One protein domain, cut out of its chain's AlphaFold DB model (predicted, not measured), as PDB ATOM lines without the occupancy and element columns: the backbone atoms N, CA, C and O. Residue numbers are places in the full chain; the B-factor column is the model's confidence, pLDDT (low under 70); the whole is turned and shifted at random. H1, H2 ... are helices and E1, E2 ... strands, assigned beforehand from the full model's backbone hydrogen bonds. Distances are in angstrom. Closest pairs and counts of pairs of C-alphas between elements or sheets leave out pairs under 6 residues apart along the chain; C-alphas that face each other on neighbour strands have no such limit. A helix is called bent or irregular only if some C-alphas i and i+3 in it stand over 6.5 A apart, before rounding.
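This is residues 4 to 59 and 100 to 169 of the 170 residues of an uncharacterized protein of bioreactor metagenome (UniProt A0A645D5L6). Six helices form an up-and-down bundle, each running against the one before it, in two layers: H7, H3 and H4 in one, H1, H2 and H5 in the other; the small antiparallel sheet E1 E2 and short H6 lie at one end. The printed part has 126 residues with seven named helices and two named strands, in the order H1 H2 H3 E1 H4 H5 E2 H6 H7, mostly helix. It is compact, with a radius of gyration of the C-alphas of 13.5 A and spans of 39 by 33 by 18 A.

E1 is residues 57 to 59 and E2 141 to 143. H5, residues 115 to 140, 25.6 A, is irregular: C-alphas 121 and 124 are 9.6 A apart. H3 is residues 40 to 55, 21.6 A; H4 101 to 113, 18.5 A; H2 21 to 33, 18.4 A; H6 146 to 151. H1, residues 4 to 15, 16.0 A, begins at C-alpha 4 (30.493, 55.995, 297.366); H7, residues 153 to 167, 21.4 A, ends at C-alpha 167 (27.718, 67.701, 296.698).

Between E1 and E2, N 58 and O 142 are 2.9 A apart, within hydrogen-bond range. H3, the hub, touches H7, closest C-alphas Gln 42 and Ser 163 at 4.6 A, opposite ways at a shallow tilt of 19 degrees. H3 also touches H4 (Gln 44 and Arg 112, 5.3 A), H5 and, with residues 43 to 50 alone, H2. H1 touches H7, closest C-alphas Phe 14 and Gly 153 at 4.4 A. H1 and H2 form a helical hairpin, as do H4 and H5. H6 touches no helix. Every O i to N i+4 pair is within hydrogen-bond range in H1, H2, H4, H6 and H7; H3 has 10 of 12, H5 11 of 22.

The farthest C-alphas, Gln 121 and Met 147, are 40.3 A apart. Residues 60 to 99 are not printed; C-alphas 59 and 100 are 8.3 A apart across this cut. Of the links printed whole, none is long. Residues 4 and 167 to 169 have pLDDT under 70.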
ATOM      1  N   ASP A   4      30.323  55.878 298.814       69.31
ATOM      2  CA  ASP A   4      30.493  55.995 297.366       69.31
ATOM      3  C   ASP A   4      30.456  54.636 296.650       69.31
ATOM      4  O   ASP A   4      29.884  54.523 295.567       69.31
ATOM      5  N   ASP A   5      30.974  53.571 297.277       70.81
ATOM      6  CA  ASP A   5      31.054  52.225 296.681       70.81
ATOM      7  C   ASP A   5      29.670  51.669 296.288       70.81
ATOM      8  O   ASP A   5      29.535  50.873 295.354       70.81
ATOM      9  N   VAL A   6      28.622  52.053 297.024       70.88
ATOM     10  CA  VAL A   6      27.273  51.509 296.834       70.88
ATOM     11  C   VAL A   6      26.479  52.297 295.797       70.88
ATOM     12  O   VAL A   6      25.816  51.680 294.961       70.88
ATOM     13  N   PHE A   7      26.571  53.631 295.805       84.50
ATOM     14  CA  PHE A   7      26.023  54.442 294.715       84.50
ATOM     15  C   PHE A   7      26.716  54.098 293.396       84.50
ATOM     16  O   PHE A   7      26.028  53.895 292.402       84.50
ATOM     17  N   TYR A   8      28.032  53.871 293.417       85.38
ATOM     18  CA  TYR A   8      28.789  53.394 292.261       85.38
ATOM     19  C   TYR A   8      28.255  52.068 291.698       85.38
ATOM     20  O   TYR A   8      28.129  51.897 290.486       85.38
ATOM     21  N   LYS A   9      27.889  51.111 292.562       88.81
ATOM     22  CA  LYS A   9      27.280  49.855 292.100       88.81
ATOM     23  C   LYS A   9      25.949  50.103 291.382       88.81
ATOM     24  O   LYS A   9      25.714  49.515 290.328       88.81
ATOM     25  N   ILE A  10      25.099  50.963 291.942       92.44
ATOM     26  CA  ILE A  10      23.788  51.304 291.371       92.44
ATOM     27  C   ILE A  10      23.956  52.032 290.030       92.44
ATOM     28  O   ILE A  10      23.321  51.655 289.046       92.44
ATOM     29  N   THR A  11      24.850  53.019 289.950       92.88
ATOM     30  CA  THR A  11      25.091  53.762 288.703       92.88
ATOM     31  C   THR A  11      25.703  52.869 287.628       92.88
ATOM     32  O   THR A  11      25.341  52.973 286.457       92.88
ATOM     33  N   ASN A  12      26.535  51.896 288.005       93.31
ATOM     34  CA  ASN A  12      27.040  50.900 287.068       93.31
ATOM     35  C   ASN A  12      25.939  49.964 286.527       93.31
ATOM     36  O   ASN A  12      25.968  49.618 285.343       93.31
ATOM     37  N   GLU A  13      24.950  49.570 287.342       94.94
ATOM     38  CA  GLU A  13      23.779  48.816 286.857       94.94
ATOM     39  C   GLU A  13      23.003  49.608 285.796       94.94
ATOM     40  O   GLU A  13      22.653  49.047 284.753       94.94
ATOM     41  N   PHE A  14      22.810  50.912 286.017       95.06
ATOM     42  CA  PHE A  14      22.180  51.815 285.053       95.06
ATOM     43  C   PHE A  14      22.990  51.960 283.754       95.06
ATOM     44  O   PHE A  14      22.449  51.790 282.659       95.06
ATOM     45  N   ARG A  15      24.304  52.200 283.851       93.56
ATOM     46  CA  ARG A  15      25.204  52.333 282.688       93.56
ATOM     47  C   ARG A  15      25.236  51.077 281.826       93.56
ATOM     48  O   ARG A  15      25.291  51.159 280.603       93.56
ATOM     49  N   CYS A  16      25.185  49.914 282.466       93.00
ATOM     50  CA  CYS A  16      25.211  48.622 281.793       93.00
ATOM     51  C   CYS A  16      23.835  48.171 281.271       93.00
ATOM     52  O   CYS A  16      23.743  47.046 280.779       93.00
ATOM     53  N   GLN A  17      22.780  48.991 281.398       90.75
ATOM     54  CA  GLN A  17      21.392  48.634 281.056       90.75
ATOM     55  C   GLN A  17      20.914  47.348 281.753       90.75
ATOM     56  O   GLN A  17      20.108  46.586 281.223       90.75
ATOM     57  N   LYS A  18      21.441  47.082 282.953       92.38
ATOM     58  CA  LYS A  18      21.077  45.931 283.795       92.38
ATOM     59  C   LYS A  18      20.095  46.321 284.896       92.38
ATOM     60  O   LYS A  18      19.855  45.536 285.810       92.38
ATOM     61  N   HIS A  19      19.554  47.533 284.830       92.56
ATOM     62  CA  HIS A  19      18.659  48.055 285.841       92.56
ATOM     63  C   HIS A  19      17.246  47.495 285.719       92.56
ATOM     64  O   HIS A  19      16.770  47.094 284.663       92.56
ATOM     65  N   SER A  20      16.554  47.487 286.845       93.75
ATOM     66  CA  SER A  20      15.139  47.136 286.949       93.75
ATOM     67  C   SER A  20      14.484  48.027 287.999       93.75
ATOM     68  O   SER A  20      15.163  48.831 288.639       93.75
ATOM     69  N   LEU A  21      13.184  47.860 288.250       94.81
ATOM     70  CA  LEU A  21      12.536  48.516 289.393       94.81
ATOM     71  C   LEU A  21      13.258  48.214 290.720       94.81
ATOM     72  O   LEU A  21      13.371  49.100 291.562       94.81
ATOM     73  N   ASN A  22      13.863  47.030 290.873       94.62
ATOM     74  CA  ASN A  22      14.659  46.694 292.059       94.62
ATOM     75  C   ASN A  22      15.940  47.532 292.194       94.62
ATOM     76  O   ASN A  22      16.399  47.776 293.313       94.62
ATOM     77  N   THR A  23      16.505  48.011 291.084       95.31
ATOM     78  CA  THR A  23      17.628  48.959 291.113       95.31
ATOM     79  C   THR A  23      17.169  50.297 291.706       95.31
ATOM     80  O   THR A  23      17.862  50.861 292.549       95.31
ATOM     81  N   PHE A  24      15.953  50.757 291.384       95.81
ATOM     82  CA  PHE A  24      15.356  51.960 291.986       95.81
ATOM     83  C   PHE A  24      14.944  51.766 293.447       95.81
ATOM     84  O   PHE A  24      15.143  52.666 294.258       95.81
ATOM     85  N   VAL A  25      14.430  50.589 293.818       95.94
ATOM     86  CA  VAL A  25      14.197  50.230 295.230       95.94
ATOM     87  C   VAL A  25      15.508  50.313 296.015       95.94
ATOM     88  O   VAL A  25      15.547  50.911 297.088       95.94
ATOM     89  N   SER A  26      16.598  49.780 295.453       94.69
ATOM     90  CA  SER A  26      17.931  49.852 296.058       94.69
ATOM     91  C   SER A  26      18.423  51.296 296.180       94.69
ATOM     92  O   SER A  26      18.967  51.664 297.217       94.69
ATOM     93  N   LEU A  27      18.190  52.131 295.164       95.12
ATOM     94  CA  LEU A  27      18.502  53.560 295.207       95.12
ATOM     95  C   LEU A  27      17.751  54.271 296.341       95.12
ATOM     96  O   LEU A  27      18.385  54.931 297.163       95.12
ATOM     97  N   VAL A  28      16.431  54.086 296.444       96.25
ATOM     98  CA  VAL A  28      15.623  54.675 297.528       96.25
ATOM     99  C   VAL A  28      16.105  54.208 298.903       96.25
ATOM    100  O   VAL A  28      16.257  55.034 299.802       96.25
ATOM    101  N   ASP A  29      16.397  52.917 299.075       95.00
ATOM    102  CA  ASP A  29      16.943  52.377 300.328       95.00
ATOM    103  C   ASP A  29      18.271  53.050 300.722       95.00
ATOM    104  O   ASP A  29      18.499  53.360 301.898       95.00
ATOM    105  N   LYS A  30      19.143  53.348 299.749       92.25
ATOM    106  CA  LYS A  30      20.417  54.032 300.016       92.25
ATOM    107  C   LYS A  30      20.267  55.507 300.316       92.25
ATOM    108  O   LYS A  30      20.935  55.974 301.240       92.25
ATOM    109  N   ILE A  31      19.364  56.202 299.633       93.75
ATOM    110  CA  ILE A  31      18.998  57.576 299.992       93.75
ATOM    111  C   ILE A  31      18.481  57.607 301.435       93.75
ATOM    112  O   ILE A  31      18.967  58.378 302.257       93.75
ATOM    113  N   ARG A  32      17.552  56.709 301.786       94.81
ATOM    114  CA  ARG A  32      16.979  56.604 303.138       94.81
ATOM    115  C   ARG A  32      18.038  56.336 304.204       94.81
ATOM    116  O   ARG A  32      18.062  57.015 305.228       94.81
ATOM    117  N   SER A  33      18.930  55.381 303.952       92.44
ATOM    118  CA  SER A  33      19.992  54.995 304.892       92.44
ATOM    119  C   SER A  33      21.031  56.096 305.114       92.44
ATOM    120  O   SER A  33      21.673  56.127 306.160       92.44
ATOM    121  N   ASN A  34      21.192  57.003 304.149       90.69
ATOM    122  CA  ASN A  34      22.173  58.083 304.200       90.69
ATOM    123  C   ASN A  34      21.542  59.467 304.290       90.69
ATOM    124  O   ASN A  34      22.255  60.447 304.101       90.69
ATOM    125  N   ILE A  35      20.247  59.555 304.609       91.88
ATOM    126  CA  ILE A  35      19.485  60.800 304.523       91.88
ATOM    127  C   ILE A  35      20.246  61.932 305.227       91.88
ATOM    128  O   ILE A  35      20.657  62.886 304.594       91.88
ATOM    129  N   ASN A  36      20.680  61.748 306.473       89.25
ATOM    130  CA  ASN A  36      21.396  62.792 307.216       89.25
ATOM    131  C   ASN A  36      22.749  63.231 306.621       89.25
ATOM    132  O   ASN A  36      23.195  64.341 306.914       89.25
ATOM    133  N   ASN A  37      23.381  62.402 305.794       88.94
ATOM    134  CA  ASN A  37      24.685  62.671 305.187       88.94
ATOM    135  C   ASN A  37      24.572  63.316 303.802       88.94
ATOM    136  O   ASN A  37      25.583  63.738 303.254       88.94
ATOM    137  N   MET A  38      23.359  63.408 303.251       90.56
ATOM    138  CA  MET A  38      23.116  64.046 301.964       90.56
ATOM    139  C   MET A  38      22.743  65.521 302.143       90.56
ATOM    140  O   MET A  38      22.099  65.899 303.137       90.56
ATOM    141  N   ASN A  39      23.131  66.343 301.168       91.44
ATOM    142  CA  ASN A  39      22.663  67.717 300.984       91.44
ATOM    143  C   ASN A  39      21.559  67.807 299.909       91.44
ATOM    144  O   ASN A  39      21.242  66.826 299.233       91.44
ATOM    145  N   GLN A  40      20.975  68.997 299.766       93.81
ATOM    146  CA  GLN A  40      19.921  69.307 298.796       93.81
ATOM    147  C   GLN A  40      20.253  68.882 297.360       93.81
ATOM    148  O   GLN A  40      19.429  68.233 296.717       93.81
ATOM    149  N   THR A  41      21.456  69.193 296.873       92.31
ATOM    150  CA  THR A  41      21.890  68.861 295.507       92.31
ATOM    151  C   THR A  41      21.954  67.351 295.292       92.31
ATOM    152  O   THR A  41      21.428  66.847 294.303       92.31
ATOM    153  N   GLN A  42      22.539  66.617 296.242       91.88
ATOM    154  CA  GLN A  42      22.652  65.156 296.178       91.88
ATOM    155  C   GLN A  42      21.278  64.474 296.177       91.88
ATOM    156  O   GLN A  42      21.054  63.514 295.444       91.88
ATOM    157  N   ILE A  43      20.337  64.969 296.988       93.25
ATOM    158  CA  ILE A  43      18.967  64.442 297.017       93.25
ATOM    159  C   ILE A  43      18.227  64.746 295.716       93.25
ATOM    160  O   ILE A  43      17.489  63.888 295.236       93.25
ATOM    161  N   GLN A  44      18.429  65.930 295.137       93.00
ATOM    162  CA  GLN A  44      17.790  66.322 293.885       93.00
ATOM    163  C   GLN A  44      18.117  65.359 292.745       93.00
ATOM    164  O   GLN A  44      17.202  64.713 292.232       93.00
ATOM    165  N   GLY A  45      19.403  65.179 292.429       88.69
ATOM    166  CA  GLY A  45      19.798  64.294 291.328       88.69
ATOM    167  C   GLY A  45      19.392  62.838 291.559       88.69
ATOM    168  O   GLY A  45      18.899  62.171 290.651       88.69
ATOM    169  N   ALA A  46      19.488  62.353 292.801       90.00
ATOM    170  CA  ALA A  46      19.077  60.990 293.122       90.00
ATOM    171  C   ALA A  46      17.556  60.765 292.986       90.00
ATOM    172  O   ALA A  46      17.129  59.695 292.546       90.00
ATOM    173  N   LEU A  47      16.725  61.753 293.347       95.81
ATOM    174  CA  LEU A  47      15.266  61.639 293.268       95.81
ATOM    175  C   LEU A  47      14.695  61.933 291.875       95.81
ATOM    176  O   LEU A  47      13.626  61.406 291.564       95.81
ATOM    177  N   ASP A  48      15.377  62.691 291.016       95.19
ATOM    178  CA  ASP A  48      14.885  62.986 289.660       95.19
ATOM    179  C   ASP A  48      14.723  61.717 288.809       95.19
ATOM    180  O   ASP A  48      13.685  61.518 288.167       95.19
ATOM    181  N   SER A  49      15.667  60.780 288.916       93.75
ATOM    182  CA  SER A  49      15.563  59.457 288.286       93.75
ATOM    183  C   SER A  49      14.354  58.654 288.800       93.75
ATOM    184  O   SER A  49      13.669  57.975 288.033       93.75
ATOM    185  N   ILE A  50      14.035  58.755 290.094       96.62
ATOM    186  CA  ILE A  50      12.866  58.088 290.693       96.62
ATOM    187  C   ILE A  50      11.563  58.729 290.198       96.62
ATOM    188  O   ILE A  50      10.619  58.017 289.848       96.62
ATOM    189  N   ILE A  51      11.511  60.063 290.121       97.69
ATOM    190  CA  ILE A  51      10.361  60.810 289.588       97.69
ATOM    191  C   ILE A  51      10.101  60.409 288.136       97.69
ATOM    192  O   ILE A  51       8.951  60.138 287.778       97.69
ATOM    193  N   PHE A  52      11.156  60.327 287.317       95.94
ATOM    194  CA  PHE A  52      11.064  59.891 285.926       95.94
ATOM    195  C   PHE A  52      10.381  58.522 285.819       95.94
ATOM    196  O   PHE A  52       9.371  58.379 285.123       95.94
ATOM    197  N   VAL A  53      10.864  57.530 286.573       95.69
ATOM    198  CA  VAL A  53      10.311  56.166 286.544       95.69
ATOM    199  C   VAL A  53       8.868  56.119 287.023       95.69
ATOM    200  O   VAL A  53       8.035  55.479 286.378       95.69
ATOM    201  N   LEU A  54       8.535  56.799 288.120       97.25
ATOM    202  CA  LEU A  54       7.168  56.802 288.648       97.25
ATOM    203  C   LEU A  54       6.181  57.438 287.660       97.25
ATOM    204  O   LEU A  54       5.105  56.884 287.431       97.25
ATOM    205  N   ARG A  55       6.551  58.552 287.012       97.25
ATOM    206  CA  ARG A  55       5.731  59.201 285.970       97.25
ATOM    207  C   ARG A  55       5.581  58.320 284.723       97.25
ATOM    208  O   ARG A  55       4.489  58.232 284.149       97.25
ATOM    209  N   GLY A  56       6.648  57.612 284.349       96.25
ATOM    210  CA  GLY A  56       6.674  56.619 283.271       96.25
ATOM    211  C   GLY A  56       5.943  55.308 283.586       96.25
ATOM    212  O   GLY A  56       5.867  54.427 282.732       96.25
ATOM    213  N   SER A  57       5.367  55.163 284.782       97.31
ATOM    214  CA  SER A  57       4.752  53.920 285.250       97.31
ATOM    215  C   SER A  57       3.233  54.017 285.427       97.31
ATOM    216  O   SER A  57       2.614  55.080 285.313       97.31
ATOM    217  N   LYS A  58       2.602  52.865 285.666       97.06
ATOM    218  CA  LYS A  58       1.208  52.720 286.107       97.06
ATOM    219  C   LYS A  58       1.116  51.695 287.233       97.06
ATOM    220  O   LYS A  58       1.934  50.784 287.293       97.06
ATOM    221  N   LEU A  59       0.097  51.809 288.080       97.12
ATOM    222  CA  LEU A  59      -0.219  50.790 289.084       97.12
ATOM    223  C   LEU A  59      -0.812  49.541 288.418       97.12
ATOM    224  O   LEU A  59      -1.601  49.666 287.480       97.12
ATOM    225  N   SER A 100      -3.450  57.935 294.591       97.12
ATOM    226  CA  SER A 100      -2.992  57.304 293.366       97.12
ATOM    227  C   SER A 100      -1.476  57.421 293.232       97.12
ATOM    228  O   SER A 100      -0.793  58.001 294.077       97.12
ATOM    229  N   LEU A 101      -0.934  56.893 292.134       97.50
ATOM    230  CA  LEU A 101       0.492  57.008 291.836       97.50
ATOM    231  C   LEU A 101       0.956  58.471 291.742       97.50
ATOM    232  O   LEU A 101       2.089  58.758 292.115       97.50
ATOM    233  N   ILE A 102       0.093  59.400 291.299       97.81
ATOM    234  CA  ILE A 102       0.479  60.816 291.209       97.81
ATOM    235  C   ILE A 102       0.731  61.422 292.593       97.81
ATOM    236  O   ILE A 102       1.628  62.242 292.738       97.81
ATOM    237  N   ASP A 103       0.034  60.961 293.633       98.38
ATOM    238  CA  ASP A 103       0.261  61.432 295.000       98.38
ATOM    239  C   ASP A 103       1.621  60.950 295.543       98.38
ATOM    240  O   ASP A 103       2.280  61.666 296.296       98.38
ATOM    241  N   ILE A 104       2.091  59.772 295.108       98.25
ATOM    242  CA  ILE A 104       3.447  59.279 295.408       98.25
ATOM    243  C   ILE A 104       4.498  60.088 294.651       98.25
ATOM    244  O   ILE A 104       5.511  60.457 295.239       98.25
ATOM    245  N   VAL A 105       4.251  60.417 293.381       98.56
ATOM    246  CA  VAL A 105       5.125  61.315 292.607       98.56
ATOM    247  C   VAL A 105       5.251  62.669 293.310       98.56
ATOM    248  O   VAL A 105       6.366  63.116 293.564       98.56
ATOM    249  N   SER A 106       4.130  63.276 293.712       98.44
ATOM    250  CA  SER A 106       4.134  64.551 294.434       98.44
ATOM    251  C   SER A 106       4.845  64.467 295.784       98.44
ATOM    252  O   SER A 106       5.475  65.435 296.202       98.44
ATOM    253  N   LEU A 107       4.785  63.324 296.476       98.25
ATOM    254  CA  LEU A 107       5.562  63.112 297.698       98.25
ATOM    255  C   LEU A 107       7.070  63.136 297.421       98.25
ATOM    256  O   LEU A 107       7.809  63.773 298.170       98.25
ATOM    257  N   VAL A 108       7.526  62.469 296.356       98.12
ATOM    258  CA  VAL A 108       8.946  62.477 295.969       98.12
ATOM    259  C   VAL A 108       9.390  63.885 295.593       98.12
ATOM    260  O   VAL A 108      10.417  64.336 296.084       98.12
ATOM    261  N   GLU A 109       8.604  64.596 294.785       98.31
ATOM    262  CA  GLU A 109       8.871  65.988 294.398       98.31
ATOM    263  C   GLU A 109       8.948  66.910 295.615       98.31
ATOM    264  O   GLU A 109       9.864  67.715 295.731       98.31
ATOM    265  N   PHE A 110       8.038  66.750 296.574       96.94
ATOM    266  CA  PHE A 110       8.063  67.531 297.803       96.94
ATOM    267  C   PHE A 110       9.318  67.261 298.640       96.94
ATOM    268  O   PHE A 110       9.918  68.200 299.163       96.94
ATOM    269  N   VAL A 111       9.741  65.996 298.766       96.62
ATOM    270  CA  VAL A 111      11.013  65.675 299.432       96.62
ATOM    271  C   VAL A 111      12.177  66.274 298.651       96.62
ATOM    272  O   VAL A 111      13.031  66.900 299.264       96.62
ATOM    273  N   ARG A 112      12.178  66.138 297.322       96.81
ATOM    274  CA  ARG A 112      13.200  66.683 296.429       96.81
ATOM    275  C   ARG A 112      13.350  68.193 296.587       96.81
ATOM    276  O   ARG A 112      14.468  68.665 296.712       96.81
ATOM    277  N   ASP A 113      12.258  68.946 296.604       96.56
ATOM    278  CA  ASP A 113      12.292  70.414 296.546       96.56
ATOM    279  C   ASP A 113      12.496  71.077 297.910       96.56
ATOM    280  O   ASP A 113      12.975  72.207 297.986       96.56
ATOM    281  N   TYR A 114      12.142  70.386 298.996       94.50
ATOM    282  CA  TYR A 114      12.175  70.940 300.353       94.50
ATOM    283  C   TYR A 114      13.075  70.155 301.304       94.50
ATOM    284  O   TYR A 114      12.875  70.208 302.522       94.50
ATOM    285  N   TYR A 115      14.045  69.416 300.769       95.12
ATOM    286  CA  TYR A 115      14.852  68.479 301.533       95.12
ATOM    287  C   TYR A 115      15.566  69.133 302.728       95.12
ATOM    288  O   TYR A 115      15.393  68.653 303.846       95.12
ATOM    289  N   ASP A 116      16.277  70.248 302.541       94.06
ATOM    290  CA  ASP A 116      17.002  70.909 303.641       94.06
ATOM    291  C   ASP A 116      16.065  71.344 304.777       94.06
ATOM    292  O   ASP A 116      16.326  71.070 305.950       94.06
ATOM    293  N   ARG A 117      14.912  71.933 304.432       92.25
ATOM    294  CA  ARG A 117      13.877  72.309 305.409       92.25
ATOM    295  C   ARG A 117      13.357  71.084 306.160       92.25
ATOM    296  O   ARG A 117      13.181  71.117 307.376       92.25
ATOM    297  N   LEU A 118      13.077  69.999 305.436       92.12
ATOM    298  CA  LEU A 118      12.572  68.758 306.020       92.12
ATOM    299  C   LEU A 118      13.614  68.105 306.934       92.12
ATOM    300  O   LEU A 118      13.260  67.609 308.003       92.12
ATOM    301  N   LYS A 119      14.887  68.137 306.540       92.25
ATOM    302  CA  LYS A 119      16.016  67.651 307.331       92.25
ATOM    303  C   LYS A 119      16.169  68.457 308.619       92.25
ATOM    304  O   LYS A 119      16.278  67.858 309.683       92.25
ATOM    305  N   GLU A 120      16.102  69.784 308.554       90.75
ATOM    306  CA  GLU A 120      16.174  70.657 309.734       90.75
ATOM    307  C   GLU A 120      15.031  70.379 310.725       90.75
ATOM    308  O   GLU A 120      15.250  70.242 311.927       90.75
ATOM    309  N   GLN A 121      13.802  70.234 310.224       88.31
ATOM    310  CA  GLN A 121      12.613  70.067 311.064       88.31
ATOM    311  C   GLN A 121      12.431  68.649 311.620       88.31
ATOM    312  O   GLN A 121      11.777  68.463 312.650       88.31
ATOM    313  N   ARG A 122      12.912  67.628 310.898       88.69
ATOM    314  CA  ARG A 122      12.516  66.223 311.119       88.69
ATOM    315  C   ARG A 122      13.710  65.270 311.217       88.69
ATOM    316  O   ARG A 122      13.524  64.114 311.591       88.69
ATOM    317  N   GLY A 123      14.921  65.730 310.904       89.50
ATOM    318  CA  GLY A 123      16.144  64.933 310.929       89.50
ATOM    319  C   GLY A 123      16.021  63.659 310.096       89.50
ATOM    320  O   GLY A 123      15.570  63.674 308.951       89.50
ATOM    321  N   ASN A 124      16.347  62.524 310.712       88.38
ATOM    322  CA  ASN A 124      16.259  61.218 310.063       88.38
ATOM    323  C   ASN A 124      14.827  60.810 309.680       88.38
ATOM    324  O   ASN A 124      14.667  59.945 308.826       88.38
ATOM    325  N   GLN A 125      13.782  61.425 310.247       91.88
ATOM    326  CA  GLN A 125      12.389  61.056 309.965       91.88
ATOM    327  C   GLN A 125      11.951  61.397 308.532       91.88
ATOM    328  O   GLN A 125      10.872  60.982 308.109       91.88
ATOM    329  N   VAL A 126      12.773  62.117 307.759       93.81
ATOM    330  CA  VAL A 126      12.575  62.280 306.310       93.81
ATOM    331  C   VAL A 126      12.587  60.926 305.590       93.81
ATOM    332  O   VAL A 126      11.818  60.741 304.648       93.81
ATOM    333  N   GLU A 127      13.353  59.941 306.079       95.69
ATOM    334  CA  GLU A 127      13.402  58.590 305.497       95.69
ATOM    335  C   GLU A 127      12.030  57.904 305.464       95.69
ATOM    336  O   GLU A 127      11.740  57.154 304.531       95.69
ATOM    337  N   LEU A 128      11.160  58.209 306.439       96.19
ATOM    338  CA  LEU A 128       9.817  57.639 306.527       96.19
ATOM    339  C   LEU A 128       8.971  58.031 305.316       96.19
ATOM    340  O   LEU A 128       8.251  57.196 304.782       96.19
ATOM    341  N   LEU A 129       9.101  59.268 304.824       96.31
ATOM    342  CA  LEU A 129       8.384  59.709 303.623       96.31
ATOM    343  C   LEU A 129       8.778  58.861 302.406       96.31
ATOM    344  O   LEU A 129       7.928  58.437 301.626       96.31
ATOM    345  N   LEU A 130      10.068  58.547 302.287       97.19
ATOM    346  CA  LEU A 130      10.605  57.751 301.189       97.19
ATOM    347  C   LEU A 130      10.255  56.254 301.295       97.19
ATOM    348  O   LEU A 130      10.324  55.552 300.289       97.19
ATOM    349  N   ARG A 131       9.805  55.748 302.454       97.06
ATOM    350  CA  ARG A 131       9.282  54.370 302.567       97.06
ATOM    351  C   ARG A 131       8.053  54.140 301.697       97.06
ATOM    352  O   ARG A 131       7.895  53.058 301.140       97.06
ATOM    353  N   ASN A 132       7.190  55.145 301.571       97.06
ATOM    354  CA  ASN A 132       5.996  55.049 300.727       97.06
ATOM    355  C   ASN A 132       6.388  54.874 299.252       97.06
ATOM    356  O   ASN A 132       5.782  54.095 298.516       97.06
ATOM    357  N   VAL A 133       7.455  55.563 298.850       97.19
ATOM    358  CA  VAL A 133       8.034  55.515 297.505       97.19
ATOM    359  C   VAL A 133       8.631  54.138 297.231       97.19
ATOM    360  O   VAL A 133       8.310  53.517 296.221       97.19
ATOM    361  N   GLU A 134       9.440  53.625 298.158       96.69
ATOM    362  CA  GLU A 134      10.052  52.300 298.049       96.69
ATOM    363  C   GLU A 134       9.009  51.183 297.904       96.69
ATOM    364  O   GLU A 134       9.124  50.346 297.008       96.69
ATOM    365  N   VAL A 135       7.976  51.178 298.757       95.62
ATOM    366  CA  VAL A 135       6.899  50.175 298.695       95.62
ATOM    367  C   VAL A 135       6.180  50.235 297.351       95.62
ATOM    368  O   VAL A 135       5.937  49.196 296.743       95.62
ATOM    369  N   THR A 136       5.918  51.442 296.845       96.69
ATOM    370  CA  THR A 136       5.278  51.637 295.538       96.69
ATOM    371  C   THR A 136       6.129  51.076 294.394       96.69
ATOM    372  O   THR A 136       5.595  50.427 293.495       96.69
ATOM    373  N   LEU A 137       7.448  51.296 294.425       96.06
ATOM    374  CA  LEU A 137       8.378  50.822 293.395       96.06
ATOM    375  C   LEU A 137       8.534  49.296 293.374       96.06
ATOM    376  O   LEU A 137       8.797  48.740 292.310       96.06
ATOM    377  N   ARG A 138       8.408  48.628 294.528       91.69
ATOM    378  CA  ARG A 138       8.758  47.212 294.681       91.69
ATOM    379  C   ARG A 138       7.864  46.285 293.863       91.69
ATOM    380  O   ARG A 138       8.361  45.542 293.026       91.69
ATOM    381  N   ASP A 139       6.556  46.342 294.097       79.38
ATOM    382  CA  ASP A 139       5.645  45.308 293.586       79.38
ATOM    383  C   ASP A 139       4.429  45.866 292.848       79.38
ATOM    384  O   ASP A 139       3.779  45.138 292.092       79.38
ATOM    385  N   ASP A 140       4.127  47.150 293.017       91.31
ATOM    386  CA  ASP A 140       2.795  47.671 292.724       91.31
ATOM    387  C   ASP A 140       2.699  48.425 291.391       91.31
ATOM    388  O   ASP A 140       1.591  48.704 290.920       91.31
ATOM    389  N   ILE A 141       3.834  48.708 290.742       95.38
ATOM    390  CA  ILE A 141       3.887  49.420 289.460       95.38
ATOM    391  C   ILE A 141       4.430  48.570 288.306       95.38
ATOM    392  O   ILE A 141       5.106  47.559 288.493       95.38
ATOM    393  N   VAL A 142       4.111  49.007 287.087       96.06
ATOM    394  CA  VAL A 142       4.655  48.522 285.814       96.06
ATOM    395  C   VAL A 142       5.056  49.730 284.986       96.06
ATOM    396  O   VAL A 142       4.286  50.689 284.863       96.06
ATOM    397  N   VAL A 143       6.246  49.670 284.401       95.56
ATOM    398  CA  VAL A 143       6.739  50.700 283.490       95.56
ATOM    399  C   VAL A 143       5.961  50.627 282.175       95.56
ATOM    400  O   VAL A 143       5.732  49.543 281.644       95.56
ATOM    401  N   LYS A 144       5.489  51.770 281.667       95.06
ATOM    402  CA  LYS A 144       4.648  51.812 280.458       95.06
ATOM    403  C   LYS A 144       5.453  51.577 279.180       95.06
ATOM    404  O   LYS A 144       4.941  50.930 278.273       95.06
ATOM    405  N   ASP A 145       6.669  52.114 279.127       94.06
ATOM    406  CA  ASP A 145       7.594  51.986 278.002       94.06
ATOM    407  C   ASP A 145       8.927  51.424 278.506       94.06
ATOM    408  O   ASP A 145       9.775  52.141 279.041       94.06
ATOM    409  N   GLU A 146       9.090  50.108 278.384       92.44
ATOM    410  CA  GLU A 146      10.321  49.430 278.793       92.44
ATOM    411  C   GLU A 146      11.519  49.873 277.945       92.44
ATOM    412  O   GLU A 146      12.632  49.979 278.457       92.44
ATOM    413  N   MET A 147      11.312  50.174 276.659       91.44
ATOM    414  CA  MET A 147      12.403  50.584 275.779       91.44
ATOM    415  C   MET A 147      12.957  51.943 276.203       91.44
ATOM    416  O   MET A 147      14.176  52.106 276.278       91.44
ATOM    417  N   ASP A 148      12.078  52.900 276.490       90.81
ATOM    418  CA  ASP A 148      12.462  54.203 277.029       90.81
ATOM    419  C   ASP A 148      13.145  54.048 278.395       90.81
ATOM    420  O   ASP A 148      14.237  54.569 278.619       90.81
ATOM    421  N   PHE A 149      12.593  53.220 279.281       92.06
ATOM    422  CA  PHE A 149      13.190  52.933 280.587       92.06
ATOM    423  C   PHE A 149      14.624  52.400 280.510       92.06
ATOM    424  O   PHE A 149      15.490  52.862 281.256       92.06
ATOM    425  N   TYR A 150      14.909  51.462 279.604       92.06
ATOM    426  CA  TYR A 150      16.262  50.931 279.435       92.06
ATOM    427  C   TYR A 150      17.210  51.928 278.761       92.06
ATOM    428  O   TYR A 150      18.365  52.047 279.175       92.06
ATOM    429  N   LYS A 151      16.732  52.693 277.770       92.38
ATOM    430  CA  LYS A 151      17.539  53.713 277.077       92.38
ATOM    431  C   LYS A 151      17.992  54.841 278.003       92.38
ATOM    432  O   LYS A 151      19.101  55.343 277.836       92.38
ATOM    433  N   ASN A 152      17.180  55.192 278.996       93.69
ATOM    434  CA  ASN A 152      17.488  56.260 279.946       93.69
ATOM    435  C   ASN A 152      18.440  55.841 281.083       93.69
ATOM    436  O   ASN A 152      18.790  56.674 281.910       93.69
ATOM    437  N   GLY A 153      18.941  54.596 281.106       93.94
ATOM    438  CA  GLY A 153      19.908  54.143 282.117       93.94
ATOM    439  C   GLY A 153      21.132  55.060 282.246       93.94
ATOM    440  O   GLY A 153      21.502  55.463 283.343       93.94
ATOM    441  N   ILE A 154      21.732  55.476 281.128       93.94
ATOM    442  CA  ILE A 154      22.894  56.382 281.163       93.94
ATOM    443  C   ILE A 154      22.538  57.724 281.812       93.94
ATOM    444  O   ILE A 154      23.320  58.221 282.617       93.94
ATOM    445  N   MET A 155      21.364  58.277 281.495       94.12
ATOM    446  CA  MET A 155      20.883  59.524 282.091       94.12
ATOM    447  C   MET A 155      20.751  59.376 283.611       94.12
ATOM    448  O   MET A 155      21.315  60.183 284.338       94.12
ATOM    449  N   PHE A 156      20.131  58.293 284.094       94.12
ATOM    450  CA  PHE A 156      19.984  58.057 285.535       94.12
ATOM    451  C   PHE A 156      21.326  57.965 286.268       94.12
ATOM    452  O   PHE A 156      21.475  58.472 287.376       94.12
ATOM    453  N   ALA A 157      22.316  57.312 285.654       93.81
ATOM    454  CA  ALA A 157      23.658  57.241 286.218       93.81
ATOM    455  C   ALA A 157      24.306  58.627 286.317       93.81
ATOM    456  O   ALA A 157      24.857  58.955 287.364       93.81
ATOM    457  N   CYS A 158      24.214  59.429 285.251       91.19
ATOM    458  CA  CYS A 158      24.761  60.782 285.216       91.19
ATOM    459  C   CYS A 158      24.112  61.692 286.265       91.19
ATOM    460  O   CYS A 158      24.842  62.311 287.029       91.19
ATOM    461  N   ASP A 159      22.780  61.703 286.380       90.25
ATOM    462  CA  ASP A 159      22.072  62.541 287.360       90.25
ATOM    463  C   ASP A 159      22.556  62.271 288.797       90.25
ATOM    464  O   ASP A 159      22.776  63.191 289.589       90.25
ATOM    465  N   ILE A 160      22.772  60.996 289.136       90.75
ATOM    466  CA  ILE A 160      23.273  60.589 290.452       90.75
ATOM    467  C   ILE A 160      24.740  60.989 290.617       90.75
ATOM    468  O   ILE A 160      25.085  61.629 291.609       90.75
ATOM    469  N   GLU A 161      25.606  60.628 289.673       91.44
ATOM    470  CA  GLU A 161      27.049  60.884 289.756       91.44
ATOM    471  C   GLU A 161      27.363  62.384 289.817       91.44
ATOM    472  O   GLU A 161      28.135  62.810 290.679       91.44
ATOM    473  N   ASP A 162      26.711  63.188 288.977       88.00
ATOM    474  CA  ASP A 162      26.879  64.640 288.953       88.00
ATOM    475  C   ASP A 162      26.411  65.257 290.275       88.00
ATOM    476  O   ASP A 162      27.095  66.108 290.849       88.00
ATOM    477  N   SER A 163      25.285  64.786 290.822       86.19
ATOM    478  CA  SER A 163      24.783  65.269 292.114       86.19
ATOM    479  C   SER A 163      25.710  64.928 293.283       86.19
ATOM    480  O   SER A 163      25.891  65.749 294.187       86.19
ATOM    481  N   LEU A 164      26.344  63.750 293.254       84.00
ATOM    482  CA  LEU A 164      27.330  63.338 294.249       84.00
ATOM    483  C   LEU A 164      28.600  64.185 294.135       84.00
ATOM    484  O   LEU A 164      29.034  64.737 295.143       84.00
ATOM    485  N   ALA A 165      29.132  64.367 292.922       83.38
ATOM    486  CA  ALA A 165      30.319  65.180 292.667       83.38
ATOM    487  C   ALA A 165      30.126  66.643 293.098       83.38
ATOM    488  O   ALA A 165      30.950  67.188 293.832       83.38
ATOM    489  N   LEU A 166      29.008  67.265 292.714       76.31
ATOM    490  CA  LEU A 166      28.671  68.639 293.106       76.31
ATOM    491  C   LEU A 166      28.451  68.774 294.616       76.31
ATOM    492  O   LEU A 166      28.765  69.808 295.201       76.31
ATOM    493  N   GLY A 167      27.941  67.723 295.260       64.56
ATOM    494  CA  GLY A 167      27.718  67.701 296.698       64.56
ATOM    495  C   GLY A 167      28.991  67.727 297.547       64.56
ATOM    496  O   GLY A 167      28.908  68.131 298.701       64.56
ATOM    497  N   HIS A 168      30.148  67.343 296.999       61.19
ATOM    498  CA  HIS A 168      31.442  67.396 297.697       61.19
ATOM    499  C   HIS A 168      32.126  68.773 297.640       61.19
ATOM    500  O   HIS A 168      33.147  68.972 298.300       61.19
ATOM    501  N   HIS A 169      31.597  69.712 296.850       52.31
ATOM    502  CA  HIS A 169      32.174  71.046 296.649       52.31
ATOM    503  C   HIS A 169      31.480  72.165 297.447       52.31
ATOM    504  O   HIS A 169      31.903  73.317 297.344       52.31
TER     505      HIS A 169